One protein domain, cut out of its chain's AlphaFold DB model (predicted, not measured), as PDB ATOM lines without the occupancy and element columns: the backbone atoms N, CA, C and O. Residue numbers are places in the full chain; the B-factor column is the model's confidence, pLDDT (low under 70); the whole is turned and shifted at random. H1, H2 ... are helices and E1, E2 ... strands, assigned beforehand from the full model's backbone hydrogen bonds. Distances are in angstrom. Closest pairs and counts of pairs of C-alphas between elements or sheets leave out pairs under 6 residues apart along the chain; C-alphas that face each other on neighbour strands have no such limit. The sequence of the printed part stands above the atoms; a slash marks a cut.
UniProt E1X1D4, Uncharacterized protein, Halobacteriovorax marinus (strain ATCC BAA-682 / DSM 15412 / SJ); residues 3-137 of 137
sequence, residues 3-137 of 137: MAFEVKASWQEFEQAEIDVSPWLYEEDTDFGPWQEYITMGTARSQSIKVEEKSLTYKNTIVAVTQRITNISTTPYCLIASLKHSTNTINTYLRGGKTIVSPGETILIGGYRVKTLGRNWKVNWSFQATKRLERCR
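Overview. This is residues 3 to 137 of the 137 residues of an uncharacterized protein of Halobacteriovorax marinus (strain ATCC BAA-682 / DSM 15412 / SJ) (UniProt E1X1D4). The domain is a sandwich of two antiparallel sheets face to face: a large, strongly twisted one of E1, E2, E3, E4, E6 and E8, and a smaller one in the order E7, E5, E9. Helix H1 crosses the large sheet, H2 sits at the side where the chain passes between the sheets, and H3 covers E5 near the end of the chain. The 135 printed residues hold three named helices and nine named strands, in the order H1 E1 E2 E3 E4 E5 E6 H2 E7 E8 E9 H3, a mixed class. The whole is compact, with a radius of gyration of the C-alphas of 15.4 A and spans of 44 by 33 by 28 A.

Arrangement. In the branched sheet, E3, residues 46 to 58, has E1, residues 30 to 32, and E2, residues 36 to 43, on one side and E4, residues 61 to 71, on the other side. N 31 and O 57, 2.9 A, pair E1 with E3; N 41 and O 49, 2.8 A, pair E2 with E3; N 56 and O 64, 2.8 A, pair E3 with E4. E2, E3 and E4 form a meander, each strand the antiparallel neighbour of the one before, through two hairpins. E4 bends by 60 degrees at residue 64. Next come E8, residues 106 to 114, with N 65 and O 112 at 2.8 A, and E6, residues 89 to 91, with N 90 and O 113 at 2.8 A. In the other sheet, E5, residues 77 to 87, lies between E9, residues 122 to 130, with N 80 and O 128 at 2.8 A, and E7, residues 98 to 101, with N 79 and O 99 at 2.8 A. The facing parts of the two sheets are 8.4 A centre to centre, their strands at 19 degrees. H1, residues 3 to 16, is on the branched sheet at a height of 9.5 A; the C-alphas of Phe 14 and Thr 66 are its closest to E4, 6.0 A. H2, residues 94 to 97, and H3, residues 133 to 136, are on opposite faces of the smaller sheet. In H1, 7 of 10 O i to N i+4 pairs are within hydrogen-bond range; H2 and H3 are too short for such a pair.

Along the chain. H1 begins at C-alpha 3 (-17.700, 4.443, 45.461) and is 20.5 A long. E3 is 37.0 A long, E4 30.2 A, E5 29.4 A, E9 26.6 A, E8 25.4 A and E2 20.4 A. H3 ends at C-alpha 136 (-50.849, 0.238, 24.479).

Size, cuts and confidence. The C-alphas of Glu 28 and Arg 132, the two farthest apart, are 46.1 A apart. The printed part has no cut; the link from H1 to E1 is long, with 13 residues. The mean pLDDT of the printed part is 86.0; residues 3 to 10 and 43 to 45 are under 70.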
ATOM      1  N   MET A   3     -16.341   4.449  44.892       44.19
ATOM      2  CA  MET A   3     -17.700   4.443  45.461       44.19
ATOM      3  C   MET A   3     -18.592   5.563  44.901       44.19
ATOM      4  O   MET A   3     -19.770   5.361  44.642       44.19
ATOM      5  N   ALA A   4     -18.029   6.746  44.637       45.56
ATOM      6  CA  ALA A   4     -18.804   7.879  44.131       45.56
ATOM      7  C   ALA A   4     -19.300   7.693  42.683       45.56
ATOM      8  O   ALA A   4     -20.271   8.338  42.296       45.56
ATOM      9  N   PHE A   5     -18.650   6.847  41.874       40.62
ATOM     10  CA  PHE A   5     -19.085   6.563  40.501       40.62
ATOM     11  C   PHE A   5     -20.133   5.445  40.454       40.62
ATOM     12  O   PHE A   5     -21.123   5.584  39.739       40.62
ATOM     13  N   GLU A   6     -19.976   4.392  41.259       49.97
ATOM     14  CA  GLU A   6     -20.969   3.310  41.359       49.97
ATOM     15  C   GLU A   6     -22.284   3.781  41.990       49.97
ATOM     16  O   GLU A   6     -23.362   3.440  41.497       49.97
ATOM     17  N   VAL A   7     -22.215   4.646  43.009       54.19
ATOM     18  CA  VAL A   7     -23.403   5.277  43.611       54.19
ATOM     19  C   VAL A   7     -24.105   6.194  42.599       54.19
ATOM     20  O   VAL A   7     -25.333   6.187  42.499       54.19
ATOM     21  N   LYS A   8     -23.345   6.929  41.770       55.94
ATOM     22  CA  LYS A   8     -23.904   7.775  40.701       55.94
ATOM     23  C   LYS A   8     -24.608   6.972  39.606       55.94
ATOM     24  O   LYS A   8     -25.667   7.394  39.159       55.94
ATOM     25  N   ALA A   9     -24.061   5.836  39.182       59.94
ATOM     26  CA  ALA A   9     -24.720   4.984  38.192       59.94
ATOM     27  C   ALA A   9     -25.961   4.288  38.775       59.94
ATOM     28  O   ALA A   9     -26.974   4.133  38.098       59.94
ATOM     29  N   SER A  10     -25.909   3.908  40.055       69.50
ATOM     30  CA  SER A  10     -26.973   3.121  40.675       69.50
ATOM     31  C   SER A  10     -28.252   3.893  40.975       69.50
ATOM     32  O   SER A  10     -29.322   3.287  40.904       69.50
ATOM     33  N   TRP A  11     -28.167   5.196  41.270       79.56
ATOM     34  CA  TRP A  11     -29.346   6.035  41.516       79.56
ATOM     35  C   TRP A  11     -29.991   6.570  40.224       79.56
ATOM     36  O   TRP A  11     -31.199   6.791  40.202       79.56
ATOM     37  N   GLN A  12     -29.220   6.723  39.136       83.50
ATOM     38  CA  GLN A  12     -29.714   7.222  37.841       83.50
ATOM     39  C   GLN A  12     -30.883   6.389  37.302       83.50
ATOM     40  O   GLN A  12     -31.797   6.922  36.684       83.50
ATOM     41  N   GLU A  13     -30.888   5.082  37.558       85.81
ATOM     42  CA  GLU A  13     -31.962   4.178  37.127       85.81
ATOM     43  C   GLU A  13     -33.274   4.407  37.896       85.81
ATOM     44  O   GLU A  13     -34.358   4.160  37.365       85.81
ATOM     45  N   PHE A  14     -33.194   4.902  39.136       86.88
ATOM     46  CA  PHE A  14     -34.359   5.317  39.919       86.88
ATOM     47  C   PHE A  14     -34.863   6.683  39.455       86.88
ATOM     48  O   PHE A  14     -36.067   6.856  39.294       86.88
ATOM     49  N   GLU A  15     -33.956   7.615  39.158       86.38
ATOM     50  CA  GLU A  15     -34.298   8.927  38.598       86.38
ATOM     51  C   GLU A  15     -34.982   8.802  37.227       86.38
ATOM     52  O   GLU A  15     -36.038   9.389  37.007       86.38
ATOM     53  N   GLN A  16     -34.448   7.965  36.329       85.25
ATOM     54  CA  GLN A  16     -35.062   7.661  35.027       85.25
ATOM     55  C   GLN A  16     -36.442   7.004  35.156       85.25
ATOM     56  O   GLN A  16     -37.273   7.128  34.261       85.25
ATOM     57  N   ALA A  17     -36.683   6.299  36.263       83.75
ATOM     58  CA  ALA A  17     -37.972   5.717  36.619       83.75
ATOM     59  C   ALA A  17     -38.883   6.690  37.396       83.75
ATOM     60  O   ALA A  17     -39.922   6.268  37.910       83.75
ATOM     61  N   GLU A  18     -38.493   7.965  37.502       86.50
ATOM     62  CA  GLU A  18     -39.169   9.038  38.242       86.50
ATOM     63  C   GLU A  18     -39.339   8.756  39.748       86.50
ATOM     64  O   GLU A  18     -40.182   9.355  40.418       86.50
ATOM     65  N   ILE A  19     -38.531   7.855  40.314       87.38
ATOM     66  CA  ILE A  19     -38.562   7.497  41.734       87.38
ATOM     67  C   ILE A  19     -37.641   8.426  42.519       87.38
ATOM     68  O   ILE A  19     -36.417   8.339  42.444       87.38
ATOM     69  N   ASP A  20     -38.241   9.266  43.358       86.62
ATOM     70  CA  ASP A  20     -37.499  10.103  44.299       86.62
ATOM     71  C   ASP A  20     -36.872   9.264  45.430       86.62
ATOM     72  O   ASP A  20     -37.535   8.866  46.395       86.62
ATOM     73  N   VAL A  21     -35.570   9.010  45.309       86.38
ATOM     74  CA  VAL A  21     -34.746   8.328  46.320       86.38
ATOM     75  C   VAL A  21     -33.876   9.288  47.135       86.38
ATOM     76  O   VAL A  21     -33.088   8.841  47.969       86.38
ATOM     77  N   SER A  22     -34.037  10.605  46.948       84.25
ATOM     78  CA  SER A  22     -33.253  11.625  47.655       84.25
ATOM     79  C   SER A  22     -33.254  11.491  49.186       84.25
ATOM     80  O   SER A  22     -32.198  11.741  49.768       84.25
ATOM     81  N   PRO A  23     -34.331  11.017  49.861       85.25
ATOM     82  CA  PRO A  23     -34.310  10.859  51.315       85.25
ATOM     83  C   PRO A  23     -33.340   9.788  51.831       85.25
ATOM     84  O   PRO A  23     -33.056   9.771  53.022       85.25
ATOM     85  N   TRP A  24     -32.869   8.882  50.969       86.38
ATOM     86  CA  TRP A  24     -32.011   7.754  51.357       86.38
ATOM     87  C   TRP A  24     -30.637   7.779  50.684       86.38
ATOM     88  O   TRP A  24     -29.748   7.039  51.092       86.38
ATOM     89  N   LEU A  25     -30.444   8.621  49.666       79.75
ATOM     90  CA  LEU A  25     -29.273   8.598  48.783       79.75
ATOM     91  C   LEU A  25     -27.928   8.802  49.505       79.75
ATOM     92  O   LEU A  25     -26.906   8.309  49.033       79.75
ATOM     93  N   TYR A  26     -27.927   9.533  50.620       79.69
ATOM     94  CA  TYR A  26     -26.718   9.902  51.369       79.69
ATOM     95  C   TYR A  26     -26.647   9.281  52.766       79.69
ATOM     96  O   TYR A  26     -25.791   9.660  53.562       79.69
ATOM     97  N   GLU A  27     -27.546   8.350  53.076       82.06
ATOM     98  CA  GLU A  27     -27.532   7.642  54.350       82.06
ATOM     99  C   GLU A  27     -26.514   6.489  54.311       82.06
ATOM    100  O   GLU A  27     -26.402   5.787  53.306       82.06
ATOM    101  N   GLU A  28     -25.787   6.266  55.410       76.44
ATOM    102  CA  GLU A  28     -24.726   5.242  55.491       76.44
ATOM    103  C   GLU A  28     -25.261   3.800  55.405       76.44
ATOM    104  O   GLU A  28     -24.550   2.901  54.966       76.44
ATOM    105  N   ASP A  29     -26.534   3.592  55.760       84.25
ATOM    106  CA  ASP A  29     -27.213   2.287  55.758       84.25
ATOM    107  C   ASP A  29     -27.994   2.009  54.460       84.25
ATOM    108  O   ASP A  29     -28.959   1.232  54.468       84.25
ATOM    109  N   THR A  30     -27.637   2.685  53.367       85.56
ATOM    110  CA  THR A  30     -28.311   2.555  52.074       85.56
ATOM    111  C   THR A  30     -27.520   1.675  51.115       85.56
ATOM    112  O   THR A  30     -26.359   1.946  50.820       85.56
ATOM    113  N   ASP A  31     -28.185   0.659  50.566       88.69
ATOM    114  CA  ASP A  31     -27.615  -0.260  49.584       88.69
ATOM    115  C   ASP A  31     -28.492  -0.372  48.329       88.69
ATOM    116  O   ASP A  31     -29.719  -0.505  48.405       88.69
ATOM    117  N   PHE A  32     -27.849  -0.330  47.162       88.81
ATOM    118  CA  PHE A  32     -28.493  -0.499  45.864       88.81
ATOM    119  C   PHE A  32     -28.257  -1.928  45.385       88.81
ATOM    120  O   PHE A  32     -27.161  -2.276  44.948       88.81
ATOM    121  N   GLY A  33     -29.310  -2.743  45.402       87.25
ATOM    122  CA  GLY A  33     -29.243  -4.103  44.883       87.25
ATOM    123  C   GLY A  33     -28.938  -4.125  43.378       87.25
ATOM    124  O   GLY A  33     -29.218  -3.150  42.676       87.25
ATOM    125  N   PRO A  34     -28.381  -5.223  42.842       90.38
ATOM    126  CA  PRO A  34     -28.254  -5.405  41.400       90.38
ATOM    127  C   PRO A  34     -29.630  -5.620  40.752       90.38
ATOM    128  O   PRO A  34     -30.617  -5.898  41.432       90.38
ATOM    129  N   TRP A  35     -29.690  -5.547  39.421       90.88
ATOM    130  CA  TRP A  35     -30.864  -6.010  38.680       90.88
ATOM    131  C   TRP A  35     -31.039  -7.519  38.861       90.88
ATOM    132  O   TRP A  35     -30.117  -8.290  38.589       90.88
ATOM    133  N   GLN A  36     -32.222  -7.932  39.297       93.00
ATOM    134  CA  GLN A  36     -32.586  -9.329  39.509       93.00
ATOM    135  C   GLN A  36     -33.851  -9.671  38.732       93.00
ATOM    136  O   GLN A  36     -34.709  -8.819  38.521       93.00
ATOM    137  N   GLU A  37     -33.973 -10.919  38.288       92.25
ATOM    138  CA  GLU A  37     -35.189 -11.380  37.622       92.25
ATOM    139  C   GLU A  37     -36.346 -11.442  38.626       92.25
ATOM    140  O   GLU A  37     -36.291 -12.188  39.601       92.25
ATOM    141  N   TYR A  38     -37.402 -10.672  38.362       90.19
ATOM    142  CA  TYR A  38     -38.628 -10.681  39.159       90.19
ATOM    143  C   TYR A  38     -39.611 -11.733  38.641       90.19
ATOM    144  O   TYR A  38     -40.132 -12.559  39.389       90.19
ATOM    145  N   ILE A  39     -39.883 -11.701  37.333       90.38
ATOM    146  CA  ILE A  39     -40.753 -12.670  36.670       90.38
ATOM    147  C   ILE A  39     -40.395 -12.781  35.192       90.38
ATOM    148  O   ILE A  39     -40.161 -11.781  34.513       90.38
ATOM    149  N   THR A  40     -40.464 -13.997  34.662       89.38
ATOM    150  CA  THR A  40     -40.455 -14.235  33.220       89.38
ATOM    151  C   THR A  40     -41.837 -14.678  32.755       89.38
ATOM    152  O   THR A  40     -42.394 -15.671  33.222       89.38
ATOM    153  N   MET A  41     -42.413 -13.927  31.818       87.19
ATOM    154  CA  MET A  41     -43.712 -14.204  31.217       87.19
ATOM    155  C   MET A  41     -43.557 -14.976  29.909       87.19
ATOM    156  O   MET A  41     -42.766 -14.620  29.032       87.19
ATOM    157  N   GLY A  42     -44.372 -16.012  29.749       80.81
ATOM    158  CA  GLY A  42     -44.365 -16.872  28.577       80.81
ATOM    159  C   GLY A  42     -45.023 -18.214  28.863       80.81
ATOM    160  O   GLY A  42     -45.589 -18.428  29.934       80.81
ATOM    161  N   THR A  43     -44.946 -19.129  27.903       69.88
ATOM    162  CA  THR A  43     -45.250 -20.540  28.174       69.88
ATOM    163  C   THR A  43     -43.981 -21.242  28.648       69.88
ATOM    164  O   THR A  43     -42.880 -20.774  28.361       69.88
ATOM    165  N   ALA A  44     -44.103 -22.406  29.292       60.81
ATOM    166  CA  ALA A  44     -42.943 -23.203  29.709       60.81
ATOM    167  C   ALA A  44     -41.963 -23.535  28.558       60.81
ATOM    168  O   ALA A  44     -40.809 -23.858  28.811       60.81
ATOM    169  N   ARG A  45     -42.411 -23.450  27.294       64.75
ATOM    170  CA  ARG A  45     -41.594 -23.683  26.090       64.75
ATOM    171  C   ARG A  45     -41.193 -22.404  25.349       64.75
ATOM    172  O   ARG A  45     -40.370 -22.471  24.444       64.75
ATOM    173  N   SER A  46     -41.784 -21.256  25.682       72.81
ATOM    174  CA  SER A  46     -41.507 -19.974  25.033       72.81
ATOM    175  C   SER A  46     -41.574 -18.830  26.039       72.81
ATOM    176  O   SER A  46     -42.633 -18.255  26.309       72.81
ATOM    177  N   GLN A  47     -40.416 -18.478  26.589       78.56
ATOM    178  CA  GLN A  47     -40.263 -17.257  27.367       78.56
ATOM    179  C   GLN A  47     -40.326 -16.061  26.411       78.56
ATOM    180  O   GLN A  47     -39.667 -16.054  25.374       78.56
ATOM    181  N   SER A  48     -41.185 -15.087  26.706       86.56
ATOM    182  CA  SER A  48     -41.450 -13.967  25.796       86.56
ATOM    183  C   SER A  48     -40.967 -12.634  26.349       86.56
ATOM    184  O   SER A  48     -40.430 -11.817  25.608       86.56
ATOM    185  N   ILE A  49     -41.149 -12.417  27.650       91.81
ATOM    186  CA  ILE A  49     -40.827 -11.154  28.306       91.81
ATOM    187  C   ILE A  49     -40.173 -11.458  29.646       91.81
ATOM    188  O   ILE A  49     -40.749 -12.184  30.454       91.81
ATOM    189  N   LYS A  50     -39.007 -10.871  29.887       93.38
ATOM    190  CA  LYS A  50     -38.318 -10.904  31.173       93.38
ATOM    191  C   LYS A  50     -38.550  -9.576  31.888       93.38
ATOM    192  O   LYS A  50     -38.368  -8.520  31.285       93.38
ATOM    193  N   VAL A  51     -38.954  -9.630  33.148       92.62
ATOM    194  CA  VAL A  51     -39.061  -8.463  34.027       92.62
ATOM    195  C   VAL A  51     -37.946  -8.555  35.049       92.62
ATOM    196  O   VAL A  51     -37.821  -9.558  35.754       92.62
ATOM    197  N   GLU A  52     -37.156  -7.498  35.131       94.62
ATOM    198  CA  GLU A  52     -36.098  -7.357  36.116       94.62
ATOM    199  C   GLU A  52     -36.444  -6.214  37.063       94.62
ATOM    200  O   GLU A  52     -37.031  -5.206  36.658       94.62
ATOM    201  N   GLU A  53     -36.072  -6.369  38.322       93.81
ATOM    202  CA  GLU A  53     -36.232  -5.352  39.345       93.81
ATOM    203  C   GLU A  53     -34.900  -4.993  39.980       93.81
ATOM    204  O   GLU A  53     -33.975  -5.804  40.046       93.81
ATOM    205  N   LYS A  54     -34.815  -3.753  40.440       93.75
ATOM    206  CA  LYS A  54     -33.703  -3.251  41.226       93.75
ATOM    207  C   LYS A  54     -34.256  -2.602  42.478       93.75
ATOM    208  O   LYS A  54     -35.134  -1.741  42.394       93.75
ATOM    209  N   SER A  55     -33.745  -3.005  43.632       93.12
ATOM    210  CA  SER A  55     -34.204  -2.532  44.936       93.12
ATOM    211  C   SER A  55     -33.202  -1.586  45.585       93.12
ATOM    212  O   SER A  55     -31.993  -1.781  45.494       93.12
ATOM    213  N   LEU A  56     -33.726  -0.599  46.299       91.94
ATOM    214  CA  LEU A  56     -33.005   0.220  47.258       91.94
ATOM    215  C   LEU A  56     -33.372  -0.250  48.661       91.94
ATOM    216  O   LEU A  56     -34.554  -0.254  49.018       91.94
ATOM    217  N   THR A  57     -32.372  -0.604  49.454       91.12
ATOM    218  CA  THR A  57     -32.531  -1.044  50.839       91.12
ATOM    219  C   THR A  57     -31.974   0.022  51.772       91.12
ATOM    220  O   THR A  57     -30.868   0.498  51.560       91.12
ATOM    221  N   TYR A  58     -32.724   0.378  52.813       90.12
ATOM    222  CA  TYR A  58     -32.276   1.229  53.915       90.12
ATOM    223  C   TYR A  58     -32.521   0.498  55.233       90.12
ATOM    224  O   TYR A  58     -33.645   0.047  55.480       90.12
ATOM    225  N   LYS A  59     -31.494   0.352  56.080       88.12
ATOM    226  CA  LYS A  59     -31.597  -0.344  57.384       88.12
ATOM    227  C   LYS A  59     -32.269  -1.719  57.270       88.12
ATOM    228  O   LYS A  59     -33.204  -2.042  58.005       88.12
ATOM    229  N   ASN A  60     -31.820  -2.512  56.296       86.25
ATOM    230  CA  ASN A  60     -32.339  -3.854  56.004       86.25
ATOM    231  C   ASN A  60     -33.830  -3.903  55.592       86.25
ATOM    232  O   ASN A  60     -34.466  -4.953  55.651       86.25
ATOM    233  N   THR A  61     -34.405  -2.770  55.181       87.69
ATOM    234  CA  THR A  61     -35.774  -2.666  54.660       87.69
ATOM    235  C   THR A  61     -35.738  -2.139  53.233       87.69
ATOM    236  O   THR A  61     -35.114  -1.115  52.971       87.69
ATOM    237  N   ILE A  62     -36.434  -2.792  52.302       89.88
ATOM    238  CA  ILE A  62     -36.587  -2.265  50.940       89.88
ATOM    239  C   ILE A  62     -37.426  -0.981  51.015       89.88
ATOM    240  O   ILE A  62     -38.539  -0.992  51.538       89.88
ATOM    241  N   VAL A  63     -36.898   0.131  50.516       91.44
ATOM    242  CA  VAL A  63     -37.559   1.448  50.550       91.44
ATOM    243  C   VAL A  63     -37.973   1.937  49.173       91.44
ATOM    244  O   VAL A  63     -38.930   2.705  49.068       91.44
ATOM    245  N   ALA A  64     -37.319   1.463  48.115       91.94
ATOM    246  CA  ALA A  64     -37.712   1.739  46.742       91.94
ATOM    247  C   ALA A  64     -37.386   0.560  45.828       91.94
ATOM    248  O   ALA A  64     -36.475  -0.216  46.102       91.94
ATOM    249  N   VAL A  65     -38.132   0.430  44.736       92.50
ATOM    250  CA  VAL A  65     -37.911  -0.572  43.695       92.50
ATOM    251  C   VAL A  65     -38.201   0.056  42.343       92.50
ATOM    252  O   VAL A  65     -39.244   0.684  42.173       92.50
ATOM    253  N   THR A  66     -37.309  -0.144  41.381       92.88
ATOM    254  CA  THR A  66     -37.516   0.176  39.965       92.88
ATOM    255  C   THR A  66     -37.580  -1.107  39.145       92.88
ATOM    256  O   THR A  66     -37.006  -2.126  39.532       92.88
ATOM    257  N   GLN A  67     -38.306  -1.081  38.031       92.19
ATOM    258  CA  GLN A  67     -38.507  -2.239  37.172       92.19
ATOM    259  C   GLN A  67     -38.251  -1.906  35.708       92.19
ATOM    260  O   GLN A  67     -38.686  -0.880  35.170       92.19
ATOM    261  N   ARG A  68     -37.571  -2.834  35.040       93.44
ATOM    262  CA  ARG A  68     -37.343  -2.810  33.600       93.44
ATOM    263  C   ARG A  68     -37.772  -4.121  32.979       93.44
ATOM    264  O   ARG A  68     -37.894  -5.152  33.635       93.44
ATOM    265  N   ILE A  69     -38.018  -4.062  31.686       93.00
ATOM    266  CA  ILE A  69     -38.617  -5.152  30.942       93.00
ATOM    267  C   ILE A  69     -37.831  -5.355  29.673       93.00
ATOM    268  O   ILE A  69     -37.641  -4.409  28.916       93.00
ATOM    269  N   THR A  70     -37.456  -6.602  29.424       94.44
ATOM    270  CA  THR A  70     -36.756  -7.024  28.220       94.44
ATOM    271  C   THR A  70     -37.631  -7.979  27.424       94.44
ATOM    272  O   THR A  70     -38.092  -9.004  27.936       94.44
ATOM    273  N   ASN A  71     -37.841  -7.680  26.145       93.88
ATOM    274  CA  ASN A  71     -38.462  -8.623  25.225       93.88
ATOM    275  C   ASN A  71     -37.403  -9.571  24.666       93.88
ATOM    276  O   ASN A  71     -36.564  -9.192  23.856       93.88
ATOM    277  N   ILE A  72     -37.463 -10.821  25.108       92.81
ATOM    278  CA  ILE A  72     -36.543 -11.893  24.703       92.81
ATOM    279  C   ILE A  72     -37.087 -12.715  23.527       92.81
ATOM    280  O   ILE A  72     -36.439 -13.649  23.064       92.81
ATOM    281  N   SER A  73     -38.282 -12.381  23.038       90.25
ATOM    282  CA  SER A  73     -38.881 -13.009  21.864       90.25
ATOM    283  C   SER A  73     -38.551 -12.259  20.572       90.25
ATOM    284  O   SER A  73     -38.075 -11.129  20.577       90.25
ATOM    285  N   THR A  74     -38.905 -12.873  19.444       89.88
ATOM    286  CA  THR A  74     -38.817 -12.269  18.108       89.88
ATOM    287  C   THR A  74     -40.049 -11.447  17.722       89.88
ATOM    288  O   THR A  74     -40.088 -10.880  16.633       89.88
ATOM    289  N   THR A  75     -41.072 -11.366  18.581       90.00
ATOM    290  CA  THR A  75     -42.323 -10.649  18.289       90.00
ATOM    291  C   THR A  75     -42.500  -9.446  19.208       90.00
ATOM    292  O   THR A  75     -42.247  -9.574  20.404       90.00
ATOM    293  N   PRO A  76     -42.973  -8.290  18.714       92.12
ATOM    294  CA  PRO A  76     -43.293  -7.163  19.580       92.12
ATOM    295  C   PRO A  76     -44.488  -7.491  20.486       92.12
ATOM    296  O   PRO A  76     -45.439  -8.158  20.068       92.12
ATOM    297  N   TYR A  77     -44.453  -6.986  21.717       92.56
ATOM    298  CA  TYR A  77     -45.529  -7.141  22.696       92.56
ATOM    299  C   TYR A  77     -45.970  -5.781  23.233       92.56
ATOM    300  O   TYR A  77     -45.150  -4.909  23.499       92.56
ATOM    301  N   CYS A  78     -47.274  -5.620  23.440       92.12
ATOM    302  CA  CYS A  78     -47.810  -4.597  24.325       92.12
ATOM    303  C   CYS A  78     -47.805  -5.149  25.746       92.12
ATOM    304  O   CYS A  78     -48.403  -6.196  26.024       92.12
ATOM    305  N   LEU A  79     -47.118  -4.444  26.630       91.88
ATOM    306  CA  LEU A  79     -47.042  -4.765  28.032       91.88
ATOM    307  C   LEU A  79     -47.857  -3.777  28.854       91.88
ATOM    308  O   LEU A  79     -47.772  -2.568  28.663       91.88
ATOM    309  N   ILE A  80     -48.624  -4.330  29.784       91.94
ATOM    310  CA  ILE A  80     -49.447  -3.605  30.738       91.94
ATOM    311  C   ILE A  80     -48.993  -4.019  32.137       91.94
ATOM    312  O   ILE A  80     -49.144  -5.175  32.533       91.94
ATOM    313  N   ALA A  81     -48.433  -3.073  32.873       91.06
ATOM    314  CA  ALA A  81     -48.026  -3.203  34.254       91.06
ATOM    315  C   ALA A  81     -49.014  -2.450  35.150       91.06
ATOM    316  O   ALA A  81     -49.462  -1.349  34.835       91.06
ATOM    317  N   SER A  82     -49.387  -3.068  36.263       88.88
ATOM    318  CA  SER A  82     -50.357  -2.521  37.210       88.88
ATOM    319  C   SER A  82     -50.032  -2.974  38.627       88.88
ATOM    320  O   SER A  82     -49.444  -4.031  38.832       88.88
ATOM    321  N   LEU A  83     -50.427  -2.175  39.614       86.44
ATOM    322  CA  LEU A  83     -50.255  -2.464  41.029       86.44
ATOM    323  C   LEU A  83     -51.619  -2.819  41.594       86.44
ATOM    324  O   LEU A  83     -52.494  -1.965  41.719       86.44
ATOM    325  N   LYS A  84     -51.812  -4.101  41.909       83.25
ATOM    326  CA  LYS A  84     -53.074  -4.602  42.476       83.25
ATOM    327  C   LYS A  84     -53.247  -4.201  43.938       83.25
ATOM    328  O   LYS A  84     -54.369  -4.067  44.415       83.25
ATOM    329  N   HIS A  85     -52.135  -4.013  44.640       82.94
ATOM    330  CA  HIS A  85     -52.096  -3.516  46.007       82.94
ATOM    331  C   HIS A  85     -50.997  -2.461  46.112       82.94
ATOM    332  O   HIS A  85     -49.901  -2.678  45.594       82.94
ATOM    333  N   SER A  86     -51.307  -1.343  46.762       86.62
ATOM    334  CA  SER A  86     -50.411  -0.196  46.944       86.62
ATOM    335  C   SER A  86     -50.689   0.472  48.295       86.62
ATOM    336  O   SER A  86     -51.269   1.553  48.395       86.62
ATOM    337  N   THR A  87     -50.318  -0.211  49.376       90.94
ATOM    338  CA  THR A  87     -50.448   0.335  50.734       90.94
ATOM    339  C   THR A  87     -49.172   1.074  51.109       90.94
ATOM    340  O   THR A  87     -48.100   0.475  51.075       90.94
ATOM    341  N   ASN A  88     -49.298   2.336  51.544       90.50
ATOM    342  CA  ASN A  88     -48.180   3.172  52.005       90.50
ATOM    343  C   ASN A  88     -47.059   3.336  50.954       90.50
ATOM    344  O   ASN A  88     -45.873   3.313  51.280       90.50
ATOM    345  N   THR A  89     -47.433   3.503  49.686       90.62
ATOM    346  CA  THR A  89     -46.493   3.557  48.557       90.62
ATOM    347  C   THR A  89     -46.747   4.755  47.652       90.62
ATOM    348  O   THR A  89     -47.886   5.199  47.495       90.62
ATOM    349  N   ILE A  90     -45.683   5.266  47.043       89.50
ATOM    350  CA  ILE A  90     -45.709   6.264  45.974       89.50
ATOM    351  C   ILE A  90     -45.258   5.547  44.705       89.50
ATOM    352  O   ILE A  90     -44.161   4.995  44.684       89.50
ATOM    353  N   ASN A  91     -46.103   5.541  43.676       87.88
ATOM    354  CA  ASN A  91     -45.854   4.828  42.424       87.88
ATOM    355  C   ASN A  91     -45.507   5.821  41.320       87.88
ATOM    356  O   ASN A  91     -46.106   6.895  41.257       87.88
ATOM    357  N   THR A  92     -44.597   5.437  40.435       86.19
ATOM    358  CA  THR A  92     -44.030   6.318  39.406       86.19
ATOM    359  C   THR A  92     -44.071   5.616  38.054       86.19
ATOM    360  O   THR A  92     -43.060   5.341  37.417       86.19
ATOM    361  N   TYR A  93     -45.275   5.215  37.639       83.94
ATOM    362  CA  TYR A  93     -45.440   4.552  36.351       83.94
ATOM    363  C   TYR A  93     -45.003   5.454  35.213       83.94
ATOM    364  O   TYR A  93     -45.596   6.511  34.989       83.94
ATOM    365  N   LEU A  94     -44.105   4.945  34.384       79.31
ATOM    366  CA  LEU A  94     -43.881   5.545  33.086       79.31
ATOM    367  C   LEU A  94     -45.035   5.141  32.164       79.31
ATOM    368  O   LEU A  94     -45.449   3.978  32.125       79.31
ATOM    369  N   ARG A  95     -45.590   6.113  31.429       83.44
ATOM    370  CA  ARG A  95     -46.631   5.883  30.404       83.44
ATOM    371  C   ARG A  95     -47.872   5.141  30.938       83.44
ATOM    372  O   ARG A  95     -48.489   4.341  30.238       83.44
ATOM    373  N   GLY A  96     -48.220   5.356  32.210       82.69
ATOM    374  CA  GLY A  96     -49.356   4.687  32.858       82.69
ATOM    375  C   GLY A  96     -49.223   3.160  32.935       82.69
ATOM    376  O   GLY A  96     -50.234   2.459  32.956       82.69
ATOM    377  N   GLY A  97     -47.991   2.641  32.915       85.50
ATOM    378  CA  GLY A  97     -47.699   1.209  32.955       85.50
ATOM    379  C   GLY A  97     -47.925   0.500  31.620       85.50
ATOM    380  O   GLY A  97     -47.864  -0.725  31.575       85.50
ATOM    381  N   LYS A  98     -48.193   1.225  30.529       91.44
ATOM    382  CA  LYS A  98     -48.409   0.649  29.199       91.44
ATOM    383  C   LYS A  98     -47.256   1.000  28.277       91.44
ATOM    384  O   LYS A  98     -46.951   2.172  28.072       91.44
ATOM    385  N   THR A  99     -46.634  -0.004  27.674       92.00
ATOM    386  CA  THR A  99     -45.600   0.238  26.666       92.00
ATOM    387  C   THR A  99     -45.538  -0.888  25.649       92.00
ATOM    388  O   THR A  99     -45.750  -2.057  25.969       92.00
ATOM    389  N   ILE A 100     -45.235  -0.531  24.407       92.88
ATOM    390  CA  ILE A 100     -44.834  -1.501  23.390       92.88
ATOM    391  C   ILE A 100     -43.347  -1.783  23.605       92.88
ATOM    392  O   ILE A 100     -42.583  -0.849  23.838       92.88
ATOM    393  N   VAL A 101     -42.965  -3.058  23.565       92.50
ATOM    394  CA  VAL A 101     -41.576  -3.514  23.687       92.50
ATOM    395  C   VAL A 101     -41.238  -4.358  22.464       92.50
ATOM    396  O   VAL A 101     -41.831  -5.420  22.230       92.50
ATOM    397  N   SER A 102     -40.306  -3.870  21.658       94.00
ATOM    398  CA  SER A 102     -39.827  -4.497  20.425       94.00
ATOM    399  C   SER A 102     -38.894  -5.674  20.728       94.00
ATOM    400  O   SER A 102     -38.365  -5.757  21.832       94.00
ATOM    401  N   PRO A 103     -38.671  -6.607  19.787       93.44
ATOM    402  CA  PRO A 103     -37.736  -7.719  19.979       93.44
ATOM    403  C   PRO A 103     -36.340  -7.252  20.415       93.44
ATOM    404  O   PRO A 103     -35.765  -6.369  19.786       93.44
ATOM    405  N   GLY A 104     -35.801  -7.836  21.488       92.19
ATOM    406  CA  GLY A 104     -34.501  -7.472  22.066       92.19
ATOM    407  C   GLY A 104     -34.476  -6.143  22.831       92.19
ATOM    408  O   GLY A 104     -33.465  -5.810  23.443       92.19
ATOM    409  N   GLU A 105     -35.570  -5.380  22.823       93.38
ATOM    410  CA  GLU A 105     -35.638  -4.075  23.473       93.38
ATOM    411  C   GLU A 105     -35.756  -4.224  24.993       93.38
ATOM    412  O   GLU A 105     -36.459  -5.108  25.493       93.38
ATOM    413  N   THR A 106     -35.077  -3.333  25.722       93.44
ATOM    414  CA  THR A 106     -35.219  -3.178  27.173       93.44
ATOM    415  C   THR A 106     -35.755  -1.788  27.494       93.44
ATOM    416  O   THR A 106     -35.169  -0.792  27.078       93.44
ATOM    417  N   ILE A 107     -36.859  -1.720  28.237       92.00
ATOM    418  CA  ILE A 107     -37.538  -0.472  28.611       92.00
ATOM    419  C   ILE A 107     -37.764  -0.435  30.124       92.00
ATOM    420  O   ILE A 107     -38.213  -1.417  30.717       92.00
ATOM    421  N   LEU A 108     -37.498   0.717  30.743       91.31
ATOM    422  CA  LEU A 108     -37.935   1.025  32.107       91.31
ATOM    423  C   LEU A 108     -39.446   1.270  32.137       91.31
ATOM    424  O   LEU A 108     -39.977   2.000  31.302       91.31
ATOM    425  N   ILE A 109     -40.137   0.690  33.117       90.00
ATOM    426  CA  ILE A 109     -41.589   0.877  33.282       90.00
ATOM    427  C   ILE A 109     -41.962   1.769  34.466       90.00
ATOM    428  O   ILE A 109     -43.137   2.090  34.655       90.00
ATOM    429  N   GLY A 110     -40.959   2.178  35.238       90.50
ATOM    430  CA  GLY A 110     -41.124   2.925  36.474       90.50
ATOM    431  C   GLY A 110     -40.894   2.043  37.693       90.50
ATOM    432  O   GLY A 110     -40.242   1.000  37.622       90.50
ATOM    433  N   GLY A 111     -41.470   2.449  38.815       91.25
ATOM    434  CA  GLY A 111     -41.410   1.657  40.028       91.25
ATOM    435  C   GLY A 111     -42.228   2.251  41.159       91.25
ATOM    436  O   GLY A 111     -43.295   2.835  40.946       91.25
ATOM    437  N   TYR A 112     -41.756   2.037  42.378       92.06
ATOM    438  CA  TYR A 112     -42.422   2.504  43.579       92.06
ATOM    439  C   TYR A 112     -41.431   2.757  44.712       92.06
ATOM    440  O   TYR A 112     -40.347   2.181  44.767       92.06
ATOM    441  N   ARG A 113     -41.851   3.578  45.671       92.50
ATOM    442  CA  ARG A 113     -41.167   3.761  46.953       92.50
ATOM    443  C   ARG A 113     -42.139   3.777  48.116       92.50
ATOM    444  O   ARG A 113     -43.333   4.020  47.938       92.50
ATOM    445  N   VAL A 114     -41.626   3.559  49.317       91.94
ATOM    446  CA  VAL A 114     -42.388   3.727  50.553       91.94
ATOM    447  C   VAL A 114     -42.755   5.202  50.753       91.94
ATOM    448  O   VAL A 114     -41.938   6.096  50.551       91.94
ATOM    449  N   LYS A 115     -44.006   5.472  51.143       89.75
ATOM    450  CA  LYS A 115     -44.486   6.833  51.438       89.75
ATOM    451  C   LYS A 115     -44.056   7.294  52.831       89.75
ATOM    452  O   LYS A 115     -43.713   8.455  53.028       89.75
ATOM    453  N   THR A 116     -44.126   6.404  53.818       88.31
ATOM    454  CA  THR A 116     -43.770   6.695  55.211       88.31
ATOM    455  C   THR A 116     -43.049   5.499  55.822       88.31
ATOM    456  O   THR A 116     -43.618   4.410  55.899       88.31
ATOM    457  N   LEU A 117     -41.805   5.695  56.263       86.31
ATOM    458  CA  LEU A 117     -41.017   4.660  56.942       86.31
ATOM    459  C   LEU A 117     -41.655   4.252  58.279       86.31
ATOM    460  O   LEU A 117     -42.372   5.031  58.904       86.31
ATOM    461  N   GLY A 118     -41.405   3.013  58.713       84.06
ATOM    462  CA  GLY A 118     -41.927   2.476  59.977       84.06
ATOM    463  C   GLY A 118     -43.413   2.094  59.955       84.06
ATOM    464  O   GLY A 118     -43.950   1.654  60.967       84.06
ATOM    465  N   ARG A 119     -44.091   2.230  58.809       87.06
ATOM    466  CA  ARG A 119     -45.453   1.726  58.600       87.06
ATOM    467  C   ARG A 119     -45.441   0.514  57.681       87.06
ATOM    468  O   ARG A 119     -44.669   0.462  56.725       87.06
ATOM    469  N   ASN A 120     -46.362  -0.415  57.932       86.38
ATOM    470  CA  ASN A 120     -46.594  -1.546  57.040       86.38
ATOM    471  C   ASN A 120     -46.899  -1.037  55.631       86.38
ATOM    472  O   ASN A 120     -47.757  -0.172  55.435       86.38
ATOM    473  N   TRP A 121     -46.195  -1.587  54.655       88.88
ATOM    474  CA  TRP A 121     -46.383  -1.266  53.254       88.88
ATOM    475  C   TRP A 121     -46.430  -2.565  52.457       88.88
ATOM    476  O   TRP A 121     -45.864  -3.583  52.854       88.88
ATOM    477  N   LYS A 122     -47.210  -2.559  51.381       86.50
ATOM    478  CA  LYS A 122     -47.427  -3.744  50.554       86.50
ATOM    479  C   LYS A 122     -47.639  -3.315  49.123       86.50
ATOM    480  O   LYS A 122     -48.520  -2.501  48.844       86.50
ATOM    481  N   VAL A 123     -46.867  -3.928  48.239       87.44
ATOM    482  CA  VAL A 123     -46.959  -3.737  46.798       87.44
ATOM    483  C   VAL A 123     -47.117  -5.097  46.147       87.44
ATOM    484  O   VAL A 123     -46.462  -6.057  46.541       87.44
ATOM    485  N   ASN A 124     -48.022  -5.194  45.177       87.50
ATOM    486  CA  ASN A 124     -48.135  -6.383  44.341       87.50
ATOM    487  C   ASN A 124     -48.218  -5.970  42.875       87.50
ATOM    488  O   ASN A 124     -49.228  -5.389  42.456       87.50
ATOM    489  N   TRP A 125     -47.164  -6.281  42.123       87.00
ATOM    490  CA  TRP A 125     -47.111  -6.059  40.688       87.00
ATOM    491  C   TRP A 125     -47.889  -7.122  39.931       87.00
ATOM    492  O   TRP A 125     -47.859  -8.312  40.228       87.00
ATOM    493  N   SER A 126     -48.589  -6.672  38.903       89.88
ATOM    494  CA  SER A 126     -49.273  -7.517  37.946       89.88
ATOM    495  C   SER A 126     -48.870  -7.077  36.554       89.88
ATOM    496  O   SER A 126     -49.125  -5.938  36.156       89.88
ATOM    497  N   PHE A 127     -48.296  -8.013  35.810       91.25
ATOM    498  CA  PHE A 127     -47.868  -7.815  34.438       91.25
ATOM    499  C   PHE A 127     -48.741  -8.616  33.488       91.25
ATOM    500  O   PHE A 127     -49.110  -9.759  33.760       91.25
ATOM    501  N   GLN A 128     -49.052  -8.012  32.351       91.06
ATOM    502  CA  GLN A 128     -49.729  -8.667  31.251       91.06
ATOM    503  C   GLN A 128     -49.019  -8.311  29.951       91.06
ATOM    504  O   GLN A 128     -48.968  -7.147  29.566       91.06
ATOM    505  N   ALA A 129     -48.519  -9.326  29.251       90.62
ATOM    506  CA  ALA A 129     -47.992  -9.186  27.901       90.62
ATOM    507  C   ALA A 129     -49.016  -9.694  26.877       90.62
ATOM    508  O   ALA A 129     -49.604 -10.765  27.037       90.62
ATOM    509  N   THR A 130     -49.240  -8.934  25.808       89.88
ATOM    510  CA  THR A 130     -50.127  -9.329  24.711       89.88
ATOM    511  C   THR A 130     -49.563  -8.928  23.353       89.88
ATOM    512  O   THR A 130     -48.902  -7.905  23.218       89.88
ATOM    513  N   LYS A 131     -49.858  -9.720  22.319       89.75
ATOM    514  CA  LYS A 131     -49.515  -9.392  20.922       89.75
ATOM    515  C   LYS A 131     -50.428  -8.311  20.325       89.75
ATOM    516  O   LYS A 131     -50.168  -7.810  19.239       89.75
ATOM    517  N   ARG A 132     -51.505  -7.964  21.034       91.31
ATOM    518  CA  ARG A 132     -52.463  -6.912  20.686       91.31
ATOM    519  C   ARG A 132     -51.888  -5.532  21.003       91.31
ATOM    520  O   ARG A 132     -52.110  -4.999  22.092       91.31
ATOM    521  N   LEU A 133     -51.100  -4.990  20.073       91.38
ATOM    522  CA  LEU A 133     -50.374  -3.723  20.242       91.38
ATOM    523  C   LEU A 133     -51.305  -2.524  20.479       91.38
ATOM    524  O   LEU A 133     -50.923  -1.566  21.146       91.38
ATOM    525  N   GLU A 134     -52.543  -2.596  19.998       90.56
ATOM    526  CA  GLU A 134     -53.584  -1.587  20.183       90.56
ATOM    527  C   GLU A 134     -53.942  -1.325  21.652       90.56
ATOM    528  O   GLU A 134     -54.446  -0.255  21.967       90.56
ATOM    529  N   ARG A 135     -53.648  -2.252  22.575       87.75
ATOM    530  CA  ARG A 135     -53.911  -2.044  24.011       87.75
ATOM    531  C   ARG A 135     -52.957  -1.055  24.689       87.75
ATOM    532  O   ARG A 135     -53.236  -0.633  25.812       87.75
ATOM    533  N   CYS A 136     -51.854  -0.720  24.023       85.38
ATOM    534  CA  CYS A 136     -50.849   0.238  24.479       85.38
ATOM    535  C   CYS A 136     -50.901   1.565  23.701       85.38
ATOM    536  O   CYS A 136     -50.001   2.383  23.871       85.38
ATOM    537  N   ARG A 137     -51.907   1.751  22.834       77.25
ATOM    538  CA  ARG A 137     -52.174   3.011  22.129       77.25
ATOM    539  C   ARG A 137     -53.113   3.910  22.923       77.25
ATOM    540  O   ARG A 137     -53.902   3.369  23.732       77.25
TER     541      ARG A 137